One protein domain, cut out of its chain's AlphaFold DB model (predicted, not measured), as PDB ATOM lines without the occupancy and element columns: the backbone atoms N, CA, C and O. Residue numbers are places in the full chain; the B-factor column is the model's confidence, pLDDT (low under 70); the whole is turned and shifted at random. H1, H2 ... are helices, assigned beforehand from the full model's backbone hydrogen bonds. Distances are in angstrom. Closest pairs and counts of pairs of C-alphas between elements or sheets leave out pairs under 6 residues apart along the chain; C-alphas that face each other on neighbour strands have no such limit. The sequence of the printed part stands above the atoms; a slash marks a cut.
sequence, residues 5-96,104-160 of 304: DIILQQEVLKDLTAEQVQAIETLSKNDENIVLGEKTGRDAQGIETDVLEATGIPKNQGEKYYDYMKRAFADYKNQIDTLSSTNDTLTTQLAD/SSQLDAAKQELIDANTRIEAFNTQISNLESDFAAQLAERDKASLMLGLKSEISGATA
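AT A GLANCE: This is residues 5 to 96 and 104 to 160 of the 304 residues of an uncharacterized protein of Saprospirales bacterium (UniProt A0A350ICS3). Long helices make a thin, loosely joined rod: H2 and H3 follow one another, overlapping where the loop between them folds back, and H4 runs back along most of the length. The 149 printed residues hold four named helices, H1 to H4, and no named strand: all helix, extended, radius of gyration of the C-alphas 26.1 A, spans 90 by 29 by 27 A.

HOW THE PARTS SIT: Start at H1, residues 5 to 8, close to but not clearly touching H2, residues 18 to 55; their closest C-alphas, Ile 7 and Val 21, are 7.2 A apart. Residues 44 to 55 of H2 alone touch H3, residues 65 to 95, closest at C-alphas 55 and 76, 6.2 A, at a shallow tilt of 15 degrees, the same way. H4, residues 104 to 159, is close to but not clearly touching H3, closest at C-alphas 84 and 114, 7.8 A, at a shallow tilt of 20 degrees, opposite ways. H2 and H4 are apart. In H2, H3 and H4 every O i to N i+4 pair is within hydrogen-bond range.

IN THESE COORDINATES: Find C-alpha 5 at (-39.984, -39.922, -23.544), where H1 begins. H2 spans 54.6 A, H3 45.0 A; H4 runs 81.4 A to C-alpha 159 at (-38.026, -53.209, -17.548).

THE WHOLE: Residues 97 to 103 are not printed; C-alphas 96 and 104 are 14.9 A apart. Both links printed whole are short. Residues 29 to 45 are among 51 under pLDDT 70.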
ATOM      1  N   ASP A   5     -38.758 -40.524 -24.066       77.19
ATOM      2  CA  ASP A   5     -39.984 -39.922 -23.544       77.19
ATOM      3  C   ASP A   5     -40.039 -38.415 -23.834       77.19
ATOM      4  O   ASP A   5     -41.049 -37.914 -24.317       77.19
ATOM      5  N   ILE A   6     -38.929 -37.695 -23.645       77.12
ATOM      6  CA  ILE A   6     -38.827 -36.262 -23.975       77.12
ATOM      7  C   ILE A   6     -38.949 -36.036 -25.490       77.12
ATOM      8  O   ILE A   6     -39.542 -35.046 -25.921       77.12
ATOM      9  N   ILE A   7     -38.393 -36.945 -26.299       77.56
ATOM     10  CA  ILE A   7     -38.443 -36.872 -27.765       77.56
ATOM     11  C   ILE A   7     -39.880 -37.069 -28.255       77.56
ATOM     12  O   ILE A   7     -40.372 -36.256 -29.033       77.56
ATOM     13  N   LEU A   8     -40.570 -38.104 -27.773       80.44
ATOM     14  CA  LEU A   8     -41.922 -38.454 -28.219       80.44
ATOM     15  C   LEU A   8     -43.014 -37.543 -27.641       80.44
ATOM     16  O   LEU A   8     -44.093 -37.454 -28.220       80.44
ATOM     17  N   GLN A   9     -42.731 -36.811 -26.559       82.56
ATOM     18  CA  GLN A   9     -43.596 -35.730 -26.066       82.56
ATOM     19  C   GLN A   9     -43.686 -34.535 -27.027       82.56
ATOM     20  O   GLN A   9     -44.600 -33.719 -26.904       82.56
ATOM     21  N   GLN A  10     -42.754 -34.396 -27.974       79.00
ATOM     22  CA  GLN A  10     -42.852 -33.363 -28.996       79.00
ATOM     23  C   GLN A  10     -43.797 -33.834 -30.098       79.00
ATOM     24  O   GLN A  10     -43.495 -34.775 -30.826       79.00
ATOM     25  N   GLU A  11     -44.914 -33.126 -30.267       79.81
ATOM     26  CA  GLU A  11     -45.979 -33.473 -31.219       79.81
ATOM     27  C   GLU A  11     -45.465 -33.691 -32.656       79.81
ATOM     28  O   GLU A  11     -45.995 -34.514 -33.394       79.81
ATOM     29  N   VAL A  12     -44.399 -32.983 -33.046       85.69
ATOM     30  CA  VAL A  12     -43.759 -33.080 -34.372       85.69
ATOM     31  C   VAL A  12     -42.869 -34.328 -34.514       85.69
ATOM     32  O   VAL A  12     -42.555 -34.739 -35.627       85.69
ATOM     33  N   LEU A  13     -42.445 -34.929 -33.401       76.19
ATOM     34  CA  LEU A  13     -41.495 -36.047 -33.339       76.19
ATOM     35  C   LEU A  13     -42.139 -37.365 -32.871       76.19
ATOM     36  O   LEU A  13     -41.466 -38.393 -32.841       76.19
ATOM     37  N   LYS A  14     -43.432 -37.360 -32.526       84.50
ATOM     38  CA  LYS A  14     -44.156 -38.529 -31.994       84.50
ATOM     39  C   LYS A  14     -44.224 -39.728 -32.950       84.50
ATOM     40  O   LYS A  14     -44.325 -40.861 -32.497       84.50
ATOM     41  N   ASP A  15     -44.152 -39.474 -34.259       90.31
ATOM     42  CA  ASP A  15     -44.264 -40.496 -35.311       90.31
ATOM     43  C   ASP A  15     -42.892 -41.048 -35.758       90.31
ATOM     44  O   ASP A  15     -42.799 -41.779 -36.748       90.31
ATOM     45  N   LEU A  16     -41.807 -40.693 -35.057       89.25
ATOM     46  CA  LEU A  16     -40.475 -41.234 -35.327       89.25
ATOM     47  C   LEU A  16     -40.414 -42.739 -35.036       89.25
ATOM     48  O   LEU A  16     -40.966 -43.233 -34.052       89.25
ATOM     49  N   THR A  17     -39.678 -43.477 -35.869       90.62
ATOM     50  CA  THR A  17     -39.449 -44.909 -35.642       90.62
ATOM     51  C   THR A  17     -38.550 -45.145 -34.430       90.62
ATOM     52  O   THR A  17     -37.790 -44.271 -34.008       90.62
ATOM     53  N   ALA A  18     -38.584 -46.363 -33.884       76.38
ATOM     54  CA  ALA A  18     -37.728 -46.742 -32.763       76.38
ATOM     55  C   ALA A  18     -36.233 -46.546 -33.078       76.38
ATOM     56  O   ALA A  18     -35.504 -46.026 -32.234       76.38
ATOM     57  N   GLU A  19     -35.786 -46.878 -34.298       74.12
ATOM     58  CA  GLU A  19     -34.402 -46.624 -34.714       74.12
ATOM     59  C   GLU A  19     -34.080 -45.124 -34.779       74.12
ATOM     60  O   GLU A  19     -32.988 -44.712 -34.389       74.12
ATOM     61  N   GLN A  20     -35.021 -44.290 -35.240       76.81
ATOM     62  CA  GLN A  20     -34.834 -42.838 -35.312       76.81
ATOM     63  C   GLN A  20     -34.737 -42.213 -33.917       76.81
ATOM     64  O   GLN A  20     -33.861 -41.384 -33.676       76.81
ATOM     65  N   VAL A  21     -35.581 -42.644 -32.979       79.88
ATOM     66  CA  VAL A  21     -35.519 -42.193 -31.582       79.88
ATOM     67  C   VAL A  21     -34.195 -42.606 -30.936       79.88
ATOM     68  O   VAL A  21     -33.521 -41.764 -30.346       79.88
ATOM     69  N   GLN A  22     -33.767 -43.860 -31.109       67.94
ATOM     70  CA  GLN A  22     -32.502 -44.350 -30.554       67.94
ATOM     71  C   GLN A  22     -31.283 -43.613 -31.137       67.94
ATOM     72  O   GLN A  22     -30.311 -43.334 -30.424       67.94
ATOM     73  N   ALA A  23     -31.333 -43.253 -32.423       67.75
ATOM     74  CA  ALA A  23     -30.311 -42.424 -33.053       67.75
ATOM     75  C   ALA A  23     -30.253 -41.019 -32.426       67.75
ATOM     76  O   ALA A  23     -29.163 -40.534 -32.130       67.75
ATOM     77  N   ILE A  24     -31.403 -40.390 -32.153       73.81
ATOM     78  CA  ILE A  24     -31.473 -39.072 -31.499       73.81
ATOM     79  C   ILE A  24     -30.966 -39.138 -30.053       73.81
ATOM     80  O   ILE A  24     -30.200 -38.269 -29.641       73.81
ATOM     81  N   GLU A  25     -31.320 -40.173 -29.288       74.06
ATOM     82  CA  GLU A  25     -30.789 -40.374 -27.932       74.06
ATOM     83  C   GLU A  25     -29.264 -40.534 -27.935       74.06
ATOM     84  O   GLU A  25     -28.568 -39.979 -27.085       74.06
ATOM     85  N   THR A  26     -28.733 -41.275 -28.911       63.72
ATOM     86  CA  THR A  26     -27.287 -41.480 -29.071       63.72
ATOM     87  C   THR A  26     -26.582 -40.183 -29.458       63.72
ATOM     88  O   THR A  26     -25.550 -39.849 -28.876       63.72
ATOM     89  N   LEU A  27     -27.152 -39.414 -30.389       68.81
ATOM     90  CA  LEU A  27     -26.639 -38.096 -30.761       68.81
ATOM     91  C   LEU A  27     -26.670 -37.132 -29.572       68.81
ATOM     92  O   LEU A  27     -25.669 -36.475 -29.321       68.81
ATOM     93  N   SER A  28     -27.757 -37.104 -28.795       71.56
ATOM     94  CA  SER A  28     -27.862 -36.258 -27.603       71.56
ATOM     95  C   SER A  28     -26.852 -36.646 -26.522       71.56
ATOM     96  O   SER A  28     -26.257 -35.759 -25.919       71.56
ATOM     97  N   LYS A  29     -26.622 -37.945 -26.296       65.44
ATOM     98  CA  LYS A  29     -25.569 -38.437 -25.392       65.44
ATOM     99  C   LYS A  29     -24.184 -37.989 -25.837       65.44
ATOM    100  O   LYS A  29     -23.394 -37.520 -25.023       65.44
ATOM    101  N   ASN A  30     -23.883 -38.156 -27.119       64.31
ATOM    102  CA  ASN A  30     -22.579 -37.805 -27.664       64.31
ATOM    103  C   ASN A  30     -22.351 -36.289 -27.640       64.31
ATOM    104  O   ASN A  30     -21.276 -35.861 -27.237       64.31
ATOM    105  N   ASP A  31     -23.359 -35.496 -28.004       61.12
ATOM    106  CA  ASP A  31     -23.320 -34.032 -27.951       61.12
ATOM    107  C   ASP A  31     -23.106 -33.532 -26.518       61.12
ATOM    108  O   ASP A  31     -22.199 -32.750 -26.259       61.12
ATOM    109  N   GLU A  32     -23.847 -34.068 -25.547       60.69
ATOM    110  CA  GLU A  32     -23.685 -33.690 -24.143       60.69
ATOM    111  C   GLU A  32     -22.311 -34.099 -23.592       60.69
ATOM    112  O   GLU A  32     -21.686 -33.322 -22.873       60.69
ATOM    113  N   ASN A  33     -21.780 -35.261 -23.988       53.28
ATOM    114  CA  ASN A  33     -20.413 -35.671 -23.648       53.28
ATOM    115  C   ASN A  33     -19.353 -34.739 -24.262       53.28
ATOM    116  O   ASN A  33     -18.358 -34.438 -23.601       53.28
ATOM    117  N   ILE A  34     -19.556 -34.269 -25.499       56.69
ATOM    118  CA  ILE A  34     -18.673 -33.295 -26.158       56.69
ATOM    119  C   ILE A  34     -18.753 -31.948 -25.438       56.69
ATOM    120  O   ILE A  34     -17.721 -31.425 -25.034       56.69
ATOM    121  N   VAL A  35     -19.956 -31.418 -25.201       59.47
ATOM    122  CA  VAL A  35     -20.174 -30.131 -24.521       59.47
ATOM    123  C   VAL A  35     -19.608 -30.151 -23.100       59.47
ATOM    124  O   VAL A  35     -18.971 -29.184 -22.679       59.47
ATOM    125  N   LEU A  36     -19.789 -31.251 -22.361       47.62
ATOM    126  CA  LEU A  36     -19.175 -31.438 -21.046       47.62
ATOM    127  C   LEU A  36     -17.648 -31.483 -21.151       47.62
ATOM    128  O   LEU A  36     -16.978 -30.779 -20.403       47.62
ATOM    129  N   GLY A  37     -17.095 -32.237 -22.106       46.03
ATOM    130  CA  GLY A  37     -15.651 -32.291 -22.350       46.03
ATOM    131  C   GLY A  37     -15.047 -30.930 -22.716       46.03
ATOM    132  O   GLY A  37     -14.008 -30.552 -22.178       46.03
ATOM    133  N   GLU A  38     -15.714 -30.156 -23.572       52.22
ATOM    134  CA  GLU A  38     -15.312 -28.801 -23.957       52.22
ATOM    135  C   GLU A  38     -15.422 -27.806 -22.803       52.22
ATOM    136  O   GLU A  38     -14.584 -26.912 -22.673       52.22
ATOM    137  N   LYS A  39     -16.460 -27.925 -21.969       54.69
ATOM    138  CA  LYS A  39     -16.626 -27.079 -20.786       54.69
ATOM    139  C   LYS A  39     -15.538 -27.384 -19.757       54.69
ATOM    140  O   LYS A  39     -14.830 -26.472 -19.356       54.69
ATOM    141  N   THR A  40     -15.325 -28.656 -19.423       53.97
ATOM    142  CA  THR A  40     -14.240 -29.082 -18.527       53.97
ATOM    143  C   THR A  40     -12.866 -28.688 -19.073       53.97
ATOM    144  O   THR A  40     -12.006 -28.261 -18.308       53.97
ATOM    145  N   GLY A  41     -12.654 -28.777 -20.390       56.50
ATOM    146  CA  GLY A  41     -11.422 -28.326 -21.037       56.50
ATOM    147  C   GLY A  41     -11.200 -26.814 -20.930       56.50
ATOM    148  O   GLY A  41     -10.086 -26.387 -20.636       56.50
ATOM    149  N   ARG A  42     -12.254 -26.006 -21.118       59.62
ATOM    150  CA  ARG A  42     -12.208 -24.543 -20.943       59.62
ATOM    151  C   ARG A  42     -11.966 -24.137 -19.494       59.62
ATOM    152  O   ARG A  42     -11.119 -23.284 -19.252       59.62
ATOM    153  N   ASP A  43     -12.655 -24.772 -18.554       60.75
ATOM    154  CA  ASP A  43     -12.491 -24.501 -17.124       60.75
ATOM    155  C   ASP A  43     -11.061 -24.861 -16.675       60.75
ATOM    156  O   ASP A  43     -10.404 -24.071 -16.000       60.75
ATOM    157  N   ALA A  44     -10.522 -25.995 -17.140       62.12
ATOM    158  CA  ALA A  44      -9.131 -26.374 -16.890       62.12
ATOM    159  C   ALA A  44      -8.131 -25.374 -17.498       62.12
ATOM    160  O   ALA A  44      -7.162 -25.017 -16.838       62.12
ATOM    161  N   GLN A  45      -8.363 -24.878 -18.717       69.56
ATOM    162  CA  GLN A  45      -7.508 -23.857 -19.339       69.56
ATOM    163  C   GLN A  45      -7.524 -22.518 -18.592       69.56
ATOM    164  O   GLN A  45      -6.476 -21.879 -18.476       69.56
ATOM    165  N   GLY A  46      -8.688 -22.092 -18.092       70.12
ATOM    166  CA  GLY A  46      -8.805 -20.885 -17.269       70.12
ATOM    167  C   GLY A  46      -7.967 -21.007 -16.000       70.12
ATOM    168  O   GLY A  46      -7.096 -20.182 -15.751       70.12
ATOM    169  N   ILE A  47      -8.128 -22.120 -15.281       68.06
ATOM    170  CA  ILE A  47      -7.364 -22.400 -14.060       68.06
ATOM    171  C   ILE A  47      -5.859 -22.511 -14.350       68.06
ATOM    172  O   ILE A  47      -5.044 -22.000 -13.590       68.06
ATOM    173  N   GLU A  48      -5.465 -23.150 -15.454       77.56
ATOM    174  CA  GLU A  48      -4.058 -23.217 -15.870       77.56
ATOM    175  C   GLU A  48      -3.461 -21.826 -16.123       77.56
ATOM    176  O   GLU A  48      -2.302 -21.586 -15.785       77.56
ATOM    177  N   THR A  49      -4.253 -20.915 -16.694       79.38
ATOM    178  CA  THR A  49      -3.848 -19.524 -16.934       79.38
ATOM    179  C   THR A  49      -3.679 -18.782 -15.614       79.38
ATOM    180  O   THR A  49      -2.622 -18.198 -15.383       79.38
ATOM    181  N   ASP A  50      -4.656 -18.886 -14.712       74.06
ATOM    182  CA  ASP A  50      -4.610 -18.236 -13.400       74.06
ATOM    183  C   ASP A  50      -3.414 -18.724 -12.568       74.06
ATOM    184  O   ASP A  50      -2.719 -17.934 -11.932       74.06
ATOM    185  N   VAL A  51      -3.121 -20.030 -12.603       76.25
ATOM    186  CA  VAL A  51      -1.966 -20.625 -11.909       76.25
ATOM    187  C   VAL A  51      -0.654 -20.103 -12.486       76.25
ATOM    188  O   VAL A  51       0.255 -19.773 -11.720       76.25
ATOM    189  N   LEU A  52      -0.539 -19.998 -13.812       83.81
ATOM    190  CA  LEU A  52       0.634 -19.413 -14.457       83.81
ATOM    191  C   LEU A  52       0.806 -17.943 -14.064       83.81
ATOM    192  O   LEU A  52       1.908 -17.547 -13.698       83.81
ATOM    193  N   GLU A  53      -0.255 -17.141 -14.113       75.62
ATOM    194  CA  GLU A  53      -0.202 -15.723 -13.742       75.62
ATOM    195  C   GLU A  53       0.159 -15.526 -12.263       75.62
ATOM    196  O   GLU A  53       0.962 -14.653 -11.931       75.62
ATOM    197  N   ALA A  54      -0.377 -16.368 -11.378       68.75
ATOM    198  CA  ALA A  54      -0.142 -16.303  -9.940       68.75
ATOM    199  C   ALA A  54       1.255 -16.779  -9.519       68.75
ATOM    200  O   ALA A  54       1.877 -16.180  -8.642       68.75
ATOM    201  N   THR A  55       1.734 -17.880 -10.102       75.38
ATOM    202  CA  THR A  55       2.975 -18.543  -9.664       75.38
ATOM    203  C   THR A  55       4.174 -18.219 -10.549       75.38
ATOM    204  O   THR A  55       5.315 -18.410 -10.133       75.38
ATOM    205  N   GLY A  56       3.942 -17.770 -11.785       83.50
ATOM    206  CA  GLY A  56       4.965 -17.642 -12.825       83.50
ATOM    207  C   GLY A  56       5.489 -18.982 -13.355       83.50
ATOM    208  O   GLY A  56       6.435 -19.000 -14.143       83.50
ATOM    209  N   ILE A  57       4.913 -20.110 -12.929       83.81
ATOM    210  CA  ILE A  57       5.406 -21.450 -13.255       83.81
ATOM    211  C   ILE A  57       4.560 -22.017 -14.394       83.81
ATOM    212  O   ILE A  57       3.369 -22.234 -14.196       83.81
ATOM    213  N   PRO A  58       5.129 -22.304 -15.578       90.31
ATOM    214  CA  PRO A  58       4.374 -22.865 -16.694       90.31
ATOM    215  C   PRO A  58       4.101 -24.361 -16.531       90.31
ATOM    216  O   PRO A  58       4.846 -25.091 -15.864       90.31
ATOM    217  N   LYS A  59       3.037 -24.826 -17.191       89.50
ATOM    218  CA  LYS A  59       2.715 -26.250 -17.319       89.50
ATOM    219  C   LYS A  59       3.712 -26.956 -18.233       89.50
ATOM    220  O   LYS A  59       4.057 -26.449 -19.300       89.50
ATOM    221  N   ASN A  60       4.132 -28.156 -17.845       88.88
ATOM    222  CA  ASN A  60       4.989 -28.988 -18.680       88.88
ATOM    223  C   ASN A  60       4.185 -29.649 -19.810       88.88
ATOM    224  O   ASN A  60       2.987 -29.919 -19.699       88.88
ATOM    225  N   GLN A  61       4.852 -29.964 -20.919       77.75
ATOM    226  CA  GLN A  61       4.203 -30.662 -22.024       77.75
ATOM    227  C   GLN A  61       3.718 -32.053 -21.579       77.75
ATOM    228  O   GLN A  61       4.483 -32.836 -21.023       77.75
ATOM    229  N   GLY A  62       2.443 -32.362 -21.833       75.25
ATOM    230  CA  GLY A  62       1.830 -33.641 -21.449       75.25
ATOM    231  C   GLY A  62       1.511 -33.777 -19.955       75.25
ATOM    232  O   GLY A  62       0.972 -34.803 -19.542       75.25
ATOM    233  N   GLU A  63       1.797 -32.753 -19.149       81.56
ATOM    234  CA  GLU A  63       1.427 -32.718 -17.739       81.56
ATOM    235  C   GLU A  63      -0.085 -32.538 -17.607       81.56
ATOM    236  O   GLU A  63      -0.690 -31.645 -18.212       81.56
ATOM    237  N   LYS A  64      -0.710 -33.413 -16.819       76.12
ATOM    238  CA  LYS A  64      -2.124 -33.265 -16.488       76.12
ATOM    239  C   LYS A  64      -2.295 -31.990 -15.670       76.12
ATOM    240  O   LYS A  64      -1.486 -31.711 -14.791       76.12
ATOM    241  N   TYR A  65      -3.370 -31.246 -15.924       69.44
ATOM    242  CA  TYR A  65      -3.618 -29.951 -15.281       69.44
ATOM    243  C   TYR A  65      -3.564 -30.024 -13.740       69.44
ATOM    244  O   TYR A  65      -3.044 -29.128 -13.088       69.44
ATOM    245  N   TYR A  66      -4.024 -31.135 -13.156       67.38
ATOM    246  CA  TYR A  66      -3.948 -31.378 -11.715       67.38
ATOM    247  C   TYR A  66      -2.515 -31.521 -11.186       67.38
ATOM    248  O   TYR A  66      -2.169 -30.938 -10.158       67.38
ATOM    249  N   ASP A  67      -1.677 -32.271 -11.902       74.25
ATOM    250  CA  ASP A  67      -0.275 -32.474 -11.531       74.25
ATOM    251  C   ASP A  67       0.504 -31.159 -11.668       74.25
ATOM    252  O   ASP A  67       1.313 -30.820 -10.804       74.25
ATOM    253  N   TYR A  68       0.165 -30.367 -12.690       84.19
ATOM    254  CA  TYR A  68       0.681 -29.017 -12.876       84.19
ATOM    255  C   TYR A  68       0.369 -28.098 -11.697       84.19
ATOM    256  O   TYR A  68       1.294 -27.520 -11.131       84.19
ATOM    257  N   MET A  69      -0.900 -27.989 -11.294       76.94
ATOM    258  CA  MET A  69      -1.295 -27.146 -10.161       76.94
ATOM    259  C   MET A  69      -0.546 -27.533  -8.888       76.94
ATOM    260  O   MET A  69       0.053 -26.682  -8.233       76.94
ATOM    261  N   LYS A  70      -0.518 -28.831  -8.564       76.25
ATOM    262  CA  LYS A  70       0.214 -29.341  -7.399       76.25
ATOM    263  C   LYS A  70       1.687 -28.953  -7.427       76.25
ATOM    264  O   LYS A  70       2.212 -28.503  -6.411       76.25
ATOM    265  N   ARG A  71       2.344 -29.124  -8.576       89.12
ATOM    266  CA  ARG A  71       3.755 -28.775  -8.748       89.12
ATOM    267  C   ARG A  71       3.980 -27.273  -8.614       89.12
ATOM    268  O   ARG A  71       4.831 -26.869  -7.833       89.12
ATOM    269  N   ALA A  72       3.207 -26.459  -9.330       80.81
ATOM    270  CA  ALA A  72       3.331 -25.006  -9.299       80.81
ATOM    271  C   ALA A  72       3.148 -24.455  -7.874       80.81
ATOM    272  O   ALA A  72       3.956 -23.654  -7.411       80.81
ATOM    273  N   PHE A  73       2.151 -24.944  -7.130       73.31
ATOM    274  CA  PHE A  73       1.938 -24.520  -5.746       73.31
ATOM    275  C   PHE A  73       3.020 -25.019  -4.785       73.31
ATOM    276  O   PHE A  73       3.434 -24.267  -3.902       73.31
ATOM    277  N   ALA A  74       3.513 -26.249  -4.952       77.44
ATOM    278  CA  ALA A  74       4.609 -26.766  -4.134       77.44
ATOM    279  C   ALA A  74       5.902 -25.960  -4.341       77.44
ATOM    280  O   ALA A  74       6.547 -25.558  -3.373       77.44
ATOM    281  N   ASP A  75       6.249 -25.672  -5.595       79.25
ATOM    282  CA  ASP A  75       7.425 -24.881  -5.951       79.25
ATOM    283  C   ASP A  75       7.310 -23.446  -5.420       79.25
ATOM    284  O   ASP A  75       8.258 -22.924  -4.830       79.25
ATOM    285  N   TYR A  76       6.138 -22.823  -5.560       75.31
ATOM    286  CA  TYR A  76       5.896 -21.475  -5.051       75.31
ATOM    287  C   TYR A  76       5.962 -21.417  -3.517       75.31
ATOM    288  O   TYR A  76       6.597 -20.525  -2.950       75.31
ATOM    289  N   LYS A  77       5.401 -22.416  -2.823       77.31
ATOM    290  CA  LYS A  77       5.538 -22.553  -1.367       77.31
ATOM    291  C   LYS A  77       7.003 -22.667  -0.935       77.31
ATOM    292  O   LYS A  77       7.407 -22.012   0.022       77.31
ATOM    293  N   ASN A  78       7.814 -23.447  -1.645       78.19
ATOM    294  CA  ASN A  78       9.239 -23.573  -1.330       78.19
ATOM    295  C   ASN A  78       9.991 -22.240  -1.504       78.19
ATOM    296  O   ASN A  78      10.887 -21.925  -0.714       78.19
ATOM    297  N   GLN A  79       9.623 -21.435  -2.508       76.00
ATOM    298  CA  GLN A  79      10.181 -20.087  -2.690       76.00
ATOM    299  C   GLN A  79       9.832 -19.169  -1.511       76.00
ATOM    300  O   GLN A  79      10.709 -18.471  -1.002       76.00
ATOM    301  N   ILE A  80       8.588 -19.220  -1.028       72.50
ATOM    302  CA  ILE A  80       8.136 -18.494   0.167       72.50
ATOM    303  C   ILE A  80       8.936 -18.905   1.404       72.50
ATOM    304  O   ILE A  80       9.466 -18.044   2.105       72.50
ATOM    305  N   ASP A  81       9.060 -20.209   1.660       77.75
ATOM    306  CA  ASP A  81       9.762 -20.720   2.840       77.75
ATOM    307  C   ASP A  81      11.250 -20.287   2.818       77.75
ATOM    308  O   ASP A  81      11.831 -19.916   3.846       77.75
ATOM    309  N   THR A  82      11.852 -20.230   1.622       75.81
ATOM    310  CA  THR A  82      13.219 -19.722   1.401       75.81
ATOM    311  C   THR A  82      13.331 -18.217   1.673       75.81
ATOM    312  O   THR A  82      14.272 -17.777   2.343       75.81
ATOM    313  N   LEU A  83      12.380 -17.417   1.180       75.19
ATOM    314  CA  LEU A  83      12.338 -15.969   1.411       75.19
ATOM    315  C   LEU A  83      12.133 -15.638   2.893       75.19
ATOM    316  O   LEU A  83      12.840 -14.779   3.418       75.19
ATOM    317  N   SER A  84      11.248 -16.357   3.587       76.00
ATOM    318  CA  SER A  84      11.034 -16.194   5.029       76.00
ATOM    319  C   SER A  84      12.315 -16.479   5.819       76.00
ATOM    320  O   SER A  84      12.743 -15.648   6.614       76.00
ATOM    321  N   SER A  85      12.993 -17.591   5.524       77.06
ATOM    322  CA  SER A  85      14.261 -17.960   6.178       77.06
ATOM    323  C   SER A  85      15.377 -16.934   5.925       77.06
ATOM    324  O   SER A  85      16.177 -16.614   6.811       77.06
ATOM    325  N   THR A  86      15.429 -16.388   4.706       72.38
ATOM    326  CA  THR A  86      16.362 -15.310   4.347       72.38
ATOM    327  C   THR A  86      16.046 -14.038   5.130       72.38
ATOM    328  O   THR A  86      16.958 -13.389   5.642       72.38
ATOM    329  N   ASN A  87      14.764 -13.698   5.273       71.56
ATOM    330  CA  ASN A  87      14.339 -12.524   6.023       71.56
ATOM    331  C   ASN A  87      14.635 -12.647   7.524       71.56
ATOM    332  O   ASN A  87      15.098 -11.682   8.133       71.56
ATOM    333  N   ASP A  88      14.446 -13.829   8.111       78.06
ATOM    334  CA  ASP A  88      14.814 -14.094   9.505       78.06
ATOM    335  C   ASP A  88      16.320 -13.896   9.712       78.06
ATOM    336  O   ASP A  88      16.745 -13.195  10.632       78.06
ATOM    337  N   THR A  89      17.128 -14.422   8.786       75.44
ATOM    338  CA  THR A  89      18.590 -14.265   8.808       75.44
ATOM    339  C   THR A  89      19.000 -12.795   8.742       75.44
ATOM    340  O   THR A  89      19.818 -12.343   9.546       75.44
ATOM    341  N   LEU A  90      18.423 -12.031   7.809       70.81
ATOM    342  CA  LEU A  90      18.687 -10.596   7.685       70.81
ATOM    343  C   LEU A  90      18.257  -9.848   8.951       70.81
ATOM    344  O   LEU A  90      19.012  -9.023   9.461       70.81
ATOM    345  N   THR A  91      17.090 -10.179   9.506       71.38
ATOM    346  CA  THR A  91      16.575  -9.580  10.745       71.38
ATOM    347  C   THR A  91      17.531  -9.803  11.919       71.38
ATOM    348  O   THR A  91      17.814  -8.860  12.660       71.38
ATOM    349  N   THR A  92      18.087 -11.011  12.070       72.00
ATOM    350  CA  THR A  92      19.106 -11.305  13.092       72.00
ATOM    351  C   THR A  92      20.402 -10.525  12.851       72.00
ATOM    352  O   THR A  92      20.887  -9.860  13.762       72.00
ATOM    353  N   GLN A  93      20.925 -10.510  11.621       64.88
ATOM    354  CA  GLN A  93      22.149  -9.765  11.281       64.88
ATOM    355  C   GLN A  93      22.025  -8.255  11.543       64.88
ATOM    356  O   GLN A  93      22.993  -7.601  11.936       64.88
ATOM    357  N   LEU A  94      20.828  -7.704  11.336       63.12
ATOM    358  CA  LEU A  94      20.498  -6.311  11.623       63.12
ATOM    359  C   LEU A  94      20.423  -6.019  13.125       63.12
ATOM    360  O   LEU A  94      20.856  -4.947  13.550       63.12
ATOM    361  N   ALA A  95      19.922  -6.960  13.930       65.81
ATOM    362  CA  ALA A  95      19.918  -6.847  15.387       65.81
ATOM    363  C   ALA A  95      21.338  -6.921  15.983       65.81
ATOM    364  O   ALA A  95      21.634  -6.210  16.944       65.81
ATOM    365  N   ASP A  96      22.228  -7.704  15.371       67.44
ATOM    366  CA  ASP A  96      23.598  -7.940  15.851       67.44
ATOM    367  C   ASP A  96      24.600  -6.821  15.487       67.44
ATOM    368  O   ASP A  96      25.792  -6.916  15.786       67.44
ATOM    369  N   SER A 104      17.682   2.236   6.734       63.25
ATOM    370  CA  SER A 104      16.382   1.950   7.377       63.25
ATOM    371  C   SER A 104      15.237   1.903   6.356       63.25
ATOM    372  O   SER A 104      14.342   1.085   6.484       63.25
ATOM    373  N   SER A 105      15.324   2.687   5.277       65.25
ATOM    374  CA  SER A 105      14.369   2.640   4.167       65.25
ATOM    375  C   SER A 105      14.350   1.305   3.413       65.25
ATOM    376  O   SER A 105      13.288   0.870   2.985       65.25
ATOM    377  N   GLN A 106      15.498   0.637   3.252       65.06
ATOM    378  CA  GLN A 106      15.567  -0.697   2.645       65.06
ATOM    379  C   GLN A 106      15.011  -1.768   3.591       65.06
ATOM    380  O   GLN A 106      14.405  -2.734   3.142       65.06
ATOM    381  N   LEU A 107      15.178  -1.572   4.899       67.56
ATOM    382  CA  LEU A 107      14.622  -2.441   5.931       67.56
ATOM    383  C   LEU A 107      13.096  -2.338   6.014       67.56
ATOM    384  O   LEU A 107      12.407  -3.350   6.108       67.56
ATOM    385  N   ASP A 108      12.571  -1.117   5.956       69.44
ATOM    386  CA  ASP A 108      11.132  -0.864   5.961       69.44
ATOM    387  C   ASP A 108      10.478  -1.384   4.672       69.44
ATOM    388  O   ASP A 108       9.415  -1.999   4.733       69.44
ATOM    389  N   ALA A 109      11.151  -1.236   3.524       71.81
ATOM    390  CA  ALA A 109      10.714  -1.835   2.265       71.81
ATOM    391  C   ALA A 109      10.664  -3.371   2.343       71.81
ATOM    392  O   ALA A 109       9.646  -3.959   1.989       71.81
ATOM    393  N   ALA A 110      11.704  -4.019   2.879       67.62
ATOM    394  CA  ALA A 110      11.737  -5.475   3.036       67.62
ATOM    395  C   ALA A 110      10.640  -5.993   3.985       67.62
ATOM    396  O   ALA A 110      10.009  -7.017   3.722       67.62
ATOM    397  N   LYS A 111      10.357  -5.267   5.075       70.75
ATOM    398  CA  LYS A 111       9.237  -5.591   5.974       70.75
ATOM    399  C   LYS A 111       7.890  -5.478   5.270       70.75
ATOM    400  O   LYS A 111       7.038  -6.340   5.472       70.75
ATOM    401  N   GLN A 112       7.698  -4.438   4.462       74.62
ATOM    402  CA  GLN A 112       6.455  -4.263   3.719       74.62
ATOM    403  C   GLN A 112       6.276  -5.361   2.666       74.62
ATOM    404  O   GLN A 112       5.202  -5.948   2.592       74.62
ATOM    405  N   GLU A 113       7.331  -5.714   1.928       69.31
ATOM    406  CA  GLU A 113       7.296  -6.830   0.975       69.31
ATOM    407  C   GLU A 113       6.939  -8.160   1.651       69.31
ATOM    408  O   GLU A 113       6.169  -8.939   1.091       69.31
ATOM    409  N   LEU A 114       7.429  -8.410   2.870       68.94
ATOM    410  CA  LEU A 114       7.061  -9.600   3.639       68.94
ATOM    411  C   LEU A 114       5.583  -9.585   4.061       68.94
ATOM    412  O   LEU A 114       4.903 -10.605   3.967       68.94
ATOM    413  N   ILE A 115       5.070  -8.443   4.523       76.44
ATOM    414  CA  ILE A 115       3.650  -8.297   4.883       76.44
ATOM    415  C   ILE A 115       2.765  -8.536   3.655       76.44
ATOM    416  O   ILE A 115       1.785  -9.283   3.726       76.44
ATOM    417  N   ASP A 116       3.134  -7.951   2.518       72.81
ATOM    418  CA  ASP A 116       2.416  -8.119   1.259       72.81
ATOM    419  C   ASP A 116       2.481  -9.579   0.782       72.81
ATOM    420  O   ASP A 116       1.472 -10.133   0.338       72.81
ATOM    421  N   ALA A 117       3.637 -10.238   0.924       67.25
ATOM    422  CA  ALA A 117       3.801 -11.657   0.623       67.25
ATOM    423  C   ALA A 117       2.920 -12.540   1.522       67.25
ATOM    424  O   ALA A 117       2.210 -13.402   1.008       67.25
ATOM    425  N   ASN A 118       2.885 -12.283   2.833       69.62
ATOM    426  CA  ASN A 118       2.021 -13.001   3.777       69.62
ATOM    427  C   ASN A 118       0.537 -12.819   3.449       69.62
ATOM    428  O   ASN A 118      -0.219 -13.787   3.434       69.62
ATOM    429  N   THR A 119       0.133 -11.604   3.082       75.88
ATOM    430  CA  THR A 119      -1.244 -11.321   2.655       75.88
ATOM    431  C   THR A 119      -1.605 -12.104   1.387       75.88
ATOM    432  O   THR A 119      -2.688 -12.684   1.294       75.88
ATOM    433  N   ARG A 120      -0.688 -12.182   0.410       68.75
ATOM    434  CA  ARG A 120      -0.877 -13.001  -0.803       68.75
ATOM    435  C   ARG A 120      -0.954 -14.495  -0.482       68.75
ATOM    436  O   ARG A 120      -1.760 -15.190  -1.090       68.75
ATOM    437  N   ILE A 121      -0.172 -14.985   0.480       68.06
ATOM    438  CA  ILE A 121      -0.216 -16.385   0.937       68.06
ATOM    439  C   ILE A 121      -1.576 -16.721   1.544       68.06
ATOM    440  O   ILE A 121      -2.154 -17.753   1.211       68.06
ATOM    441  N   GLU A 122      -2.116 -15.859   2.402       73.94
ATOM    442  CA  GLU A 122      -3.441 -16.066   2.994       73.94
ATOM    443  C   GLU A 122      -4.551 -16.067   1.933       73.94
ATOM    444  O   GLU A 122      -5.431 -16.937   1.943       73.94
ATOM    445  N   ALA A 123      -4.477 -15.141   0.971       67.00
ATOM    446  CA  ALA A 123      -5.395 -15.107  -0.163       67.00
ATOM    447  C   ALA A 123      -5.312 -16.399  -0.996       67.00
ATOM    448  O   ALA A 123      -6.345 -16.973  -1.345       67.00
ATOM    449  N   PHE A 124      -4.104 -16.910  -1.251       61.25
ATOM    450  CA  PHE A 124      -3.918 -18.163  -1.981       61.25
ATOM    451  C   PHE A 124      -4.372 -19.392  -1.205       61.25
ATOM    452  O   PHE A 124      -5.019 -20.253  -1.790       61.25
ATOM    453  N   ASN A 125      -4.118 -19.475   0.100       66.75
ATOM    454  CA  ASN A 125      -4.640 -20.566   0.927       66.75
ATOM    455  C   ASN A 125      -6.171 -20.627   0.853       66.75
ATOM    456  O   ASN A 125      -6.755 -21.706   0.757       66.75
ATOM    457  N   THR A 126      -6.820 -19.461   0.825       74.88
ATOM    458  CA  THR A 126      -8.269 -19.367   0.622       74.88
ATOM    459  C   THR A 126      -8.675 -19.866  -0.769       74.88
ATOM    460  O   THR A 126      -9.610 -20.654  -0.884       74.88
ATOM    461  N   GLN A 127      -7.965 -19.463  -1.829       63.25
ATOM    462  CA  GLN A 127      -8.240 -19.931  -3.194       63.25
ATOM    463  C   GLN A 127      -8.019 -21.439  -3.368       63.25
ATOM    464  O   GLN A 127      -8.836 -22.087  -4.014       63.25
ATOM    465  N   ILE A 128      -6.971 -22.010  -2.767       63.84
ATOM    466  CA  ILE A 128      -6.704 -23.455  -2.774       63.84
ATOM    467  C   ILE A 128      -7.847 -24.202  -2.092       63.84
ATOM    468  O   ILE A 128      -8.383 -25.134  -2.677       63.84
ATOM    469  N   SER A 129      -8.267 -23.757  -0.905       68.25
ATOM    470  CA  SER A 129      -9.398 -24.358  -0.187       68.25
ATOM    471  C   SER A 129     -10.685 -24.332  -1.026       68.25
ATOM    472  O   SER A 129     -11.407 -25.327  -1.113       68.25
ATOM    473  N   ASN A 130     -10.945 -23.215  -1.715       73.81
ATOM    474  CA  ASN A 130     -12.092 -23.097  -2.614       73.81
ATOM    475  C   ASN A 130     -11.974 -24.050  -3.813       73.81
ATOM    476  O   ASN A 130     -12.920 -24.775  -4.100       73.81
ATOM    477  N   LEU A 131     -10.810 -24.110  -4.468       67.31
ATOM    478  CA  LEU A 131     -10.556 -25.026  -5.584       67.31
ATOM    479  C   LEU A 131     -10.679 -26.494  -5.160       67.31
ATOM    480  O   LEU A 131     -11.266 -27.286  -5.888       67.31
ATOM    481  N   GLU A 132     -10.161 -26.875  -3.992       66.50
ATOM    482  CA  GLU A 132     -10.309 -28.227  -3.446       66.50
ATOM    483  C   GLU A 132     -11.781 -28.589  -3.234       66.50
ATOM    484  O   GLU A 132     -12.212 -29.675  -3.628       66.50
ATOM    485  N   SER A 133     -12.561 -27.664  -2.668       70.62
ATOM    486  CA  SER A 133     -14.005 -27.827  -2.492       70.62
ATOM    487  C   SER A 133     -14.731 -27.956  -3.835       70.62
ATOM    488  O   SER A 133     -15.540 -28.869  -4.013       70.62
ATOM    489  N   ASP A 134     -14.417 -27.091  -4.800       70.00
ATOM    490  CA  ASP A 134     -15.030 -27.104  -6.130       70.00
ATOM    491  C   ASP A 134     -14.685 -28.388  -6.892       70.00
ATOM    492  O   ASP A 134     -15.566 -29.015  -7.485       70.00
ATOM    493  N   PHE A 135     -13.432 -28.848  -6.826       64.44
ATOM    494  CA  PHE A 135     -13.025 -30.115  -7.432       64.44
ATOM    495  C   PHE A 135     -13.687 -31.316  -6.766       64.44
ATOM    496  O   PHE A 135     -14.136 -32.220  -7.471       64.44
ATOM    497  N   ALA A 136     -13.776 -31.342  -5.435       68.56
ATOM    498  CA  ALA A 136     -14.467 -32.413  -4.723       68.56
ATOM    499  C   ALA A 136     -15.950 -32.475  -5.123       68.56
ATOM    500  O   ALA A 136     -16.476 -33.561  -5.379       68.56
ATOM    501  N   ALA A 137     -16.603 -31.317  -5.253       74.00
ATOM    502  CA  ALA A 137     -17.984 -31.224  -5.709       74.00
ATOM    503  C   ALA A 137     -18.146 -31.701  -7.163       74.00
ATOM    504  O   ALA A 137     -19.035 -32.503  -7.450       74.00
ATOM    505  N   GLN A 138     -17.271 -31.268  -8.076       73.88
ATOM    506  CA  GLN A 138     -17.310 -31.697  -9.478       73.88
ATOM    507  C   GLN A 138     -17.046 -33.198  -9.637       73.88
ATOM    508  O   GLN A 138     -17.710 -33.853 -10.441       73.88
ATOM    509  N   LEU A 139     -16.108 -33.760  -8.868       70.06
ATOM    510  CA  LEU A 139     -15.823 -35.193  -8.884       70.06
ATOM    511  C   LEU A 139     -17.033 -35.994  -8.395       70.06
ATOM    512  O   LEU A 139     -17.451 -36.931  -9.074       70.06
ATOM    513  N   ALA A 140     -17.638 -35.580  -7.279       73.31
ATOM    514  CA  ALA A 140     -18.835 -36.216  -6.742       73.31
ATOM    515  C   ALA A 140     -20.012 -36.156  -7.731       73.31
ATOM    516  O   ALA A 140     -20.702 -37.157  -7.931       73.31
ATOM    517  N   GLU A 141     -20.222 -35.016  -8.394       78.38
ATOM    518  CA  GLU A 141     -21.288 -34.870  -9.389       78.38
ATOM    519  C   GLU A 141     -21.022 -35.726 -10.634       78.38
ATOM    520  O   GLU A 141     -21.929 -36.391 -11.134       78.38
ATOM    521  N   ARG A 142     -19.772 -35.789 -11.106       74.38
ATOM    522  CA  ARG A 142     -19.384 -36.643 -12.236       74.38
ATOM    523  C   ARG A 142     -19.559 -38.127 -11.915       74.38
ATOM    524  O   ARG A 142     -20.086 -38.872 -12.741       74.38
ATOM    525  N   ASP A 143     -19.139 -38.562 -10.731       75.19
ATOM    526  CA  ASP A 143     -19.261 -39.957 -10.303       75.19
ATOM    527  C   ASP A 143     -20.738 -40.340 -10.133       75.19
ATOM    528  O   ASP A 143     -21.170 -41.396 -10.602       75.19
ATOM    529  N   LYS A 144     -21.555 -39.431  -9.587       80.44
ATOM    530  CA  LYS A 144     -23.012 -39.579  -9.533       80.44
ATOM    531  C   LYS A 144     -23.634 -39.644 -10.929       80.44
ATOM    532  O   LYS A 144     -24.481 -40.503 -11.170       80.44
ATOM    533  N   ALA A 145     -23.222 -38.789 -11.863       78.94
ATOM    534  CA  ALA A 145     -23.717 -38.807 -13.236       78.94
ATOM    535  C   ALA A 145     -23.360 -40.121 -13.953       78.94
ATOM    536  O   ALA A 145     -24.218 -40.716 -14.606       78.94
ATOM    537  N   SER A 146     -22.131 -40.614 -13.779       78.38
ATOM    538  CA  SER A 146     -21.676 -41.895 -14.332       78.38
ATOM    539  C   SER A 146     -22.463 -43.075 -13.756       78.38
ATOM    540  O   SER A 146     -22.986 -43.902 -14.510       78.38
ATOM    541  N   LEU A 147     -22.636 -43.105 -12.431       84.62
ATOM    542  CA  LEU A 147     -23.466 -44.086 -11.740       84.62
ATOM    543  C   LEU A 147     -24.899 -44.074 -12.284       84.62
ATOM    544  O   LEU A 147     -25.432 -45.128 -12.626       84.62
ATOM    545  N   MET A 148     -25.512 -42.892 -12.397       85.81
ATOM    546  CA  MET A 148     -26.878 -42.735 -12.902       85.81
ATOM    547  C   MET A 148     -27.017 -43.136 -14.367       85.81
ATOM    548  O   MET A 148     -28.038 -43.713 -14.731       85.81
ATOM    549  N   LEU A 149     -26.019 -42.875 -15.212       82.00
ATOM    550  CA  LEU A 149     -26.044 -43.297 -16.610       82.00
ATOM    551  C   LEU A 149     -26.058 -44.826 -16.729       82.00
ATOM    552  O   LEU A 149     -26.916 -45.378 -17.422       82.00
ATOM    553  N   GLY A 150     -25.146 -45.504 -16.030       80.56
ATOM    554  CA  GLY A 150     -25.108 -46.964 -16.026       80.56
ATOM    555  C   GLY A 150     -26.367 -47.564 -15.392       80.56
ATOM    556  O   GLY A 150     -26.970 -48.479 -15.949       80.56
ATOM    557  N   LEU A 151     -26.839 -46.984 -14.285       86.69
ATOM    558  CA  LEU A 151     -28.038 -47.457 -13.605       86.69
ATOM    559  C   LEU A 151     -29.295 -47.292 -14.464       86.69
ATOM    560  O   LEU A 151     -30.143 -48.175 -14.468       86.69
ATOM    561  N   LYS A 152     -29.416 -46.205 -15.236       84.94
ATOM    562  CA  LYS A 152     -30.504 -46.041 -16.213       84.94
ATOM    563  C   LYS A 152     -30.480 -47.139 -17.278       84.94
ATOM    564  O   LYS A 152     -31.541 -47.630 -17.654       84.94
ATOM    565  N   SER A 153     -29.293 -47.545 -17.736       80.44
ATOM    566  CA  SER A 153     -29.149 -48.676 -18.660       80.44
ATOM    567  C   SER A 153     -29.612 -49.990 -18.020       80.44
ATOM    568  O   SER A 153     -30.361 -50.740 -18.640       80.44
ATOM    569  N   GLU A 154     -29.222 -50.240 -16.769       85.38
ATOM    570  CA  GLU A 154     -29.646 -51.418 -15.998       85.38
ATOM    571  C   GLU A 154     -31.167 -51.440 -15.773       85.38
ATOM    572  O   GLU A 154     -31.819 -52.459 -15.988       85.38
ATOM    573  N   ILE A 155     -31.754 -50.302 -15.389       86.38
ATOM    574  CA  ILE A 155     -33.204 -50.131 -15.225       86.38
ATOM    575  C   ILE A 155     -33.924 -50.431 -16.539       86.38
ATOM    576  O   ILE A 155     -34.885 -51.196 -16.542       86.38
ATOM    577  N   SER A 156     -33.454 -49.861 -17.652       80.25
ATOM    578  CA  SER A 156     -34.044 -50.089 -18.973       80.25
ATOM    579  C   SER A 156     -33.995 -51.569 -19.364       80.25
ATOM    580  O   SER A 156     -34.997 -52.118 -19.816       80.25
ATOM    581  N   GLY A 157     -32.873 -52.251 -19.115       77.50
ATOM    582  CA  GLY A 157     -32.764 -53.698 -19.320       77.50
ATOM    583  C   GLY A 157     -33.690 -54.506 -18.402       77.50
ATOM    584  O   GLY A 157     -34.277 -55.502 -18.825       77.50
ATOM    585  N   ALA A 158     -33.868 -54.070 -17.154       80.88
ATOM    586  CA  ALA A 158     -34.738 -54.721 -16.182       80.88
ATOM    587  C   ALA A 158     -36.234 -54.587 -16.511       80.88
ATOM    588  O   ALA A 158     -37.008 -55.492 -16.183       80.88
ATOM    589  N   THR A 159     -36.637 -53.483 -17.145       80.94
ATOM    590  CA  THR A 159     -38.026 -53.209 -17.548       80.94
ATOM    591  C   THR A 159     -38.326 -53.607 -18.993       80.94
ATOM    592  O   THR A 159     -39.495 -53.674 -19.380       80.94
ATOM    593  N   ALA A 160     -37.300 -53.930 -19.785       80.38
ATOM    594  CA  ALA A 160     -37.459 -54.377 -21.159       80.38
ATOM    595  C   ALA A 160     -38.373 -55.610 -21.248       80.38
ATOM    596  O   ALA A 160     -38.150 -56.643 -20.611       80.38
TER     597      ALA A 160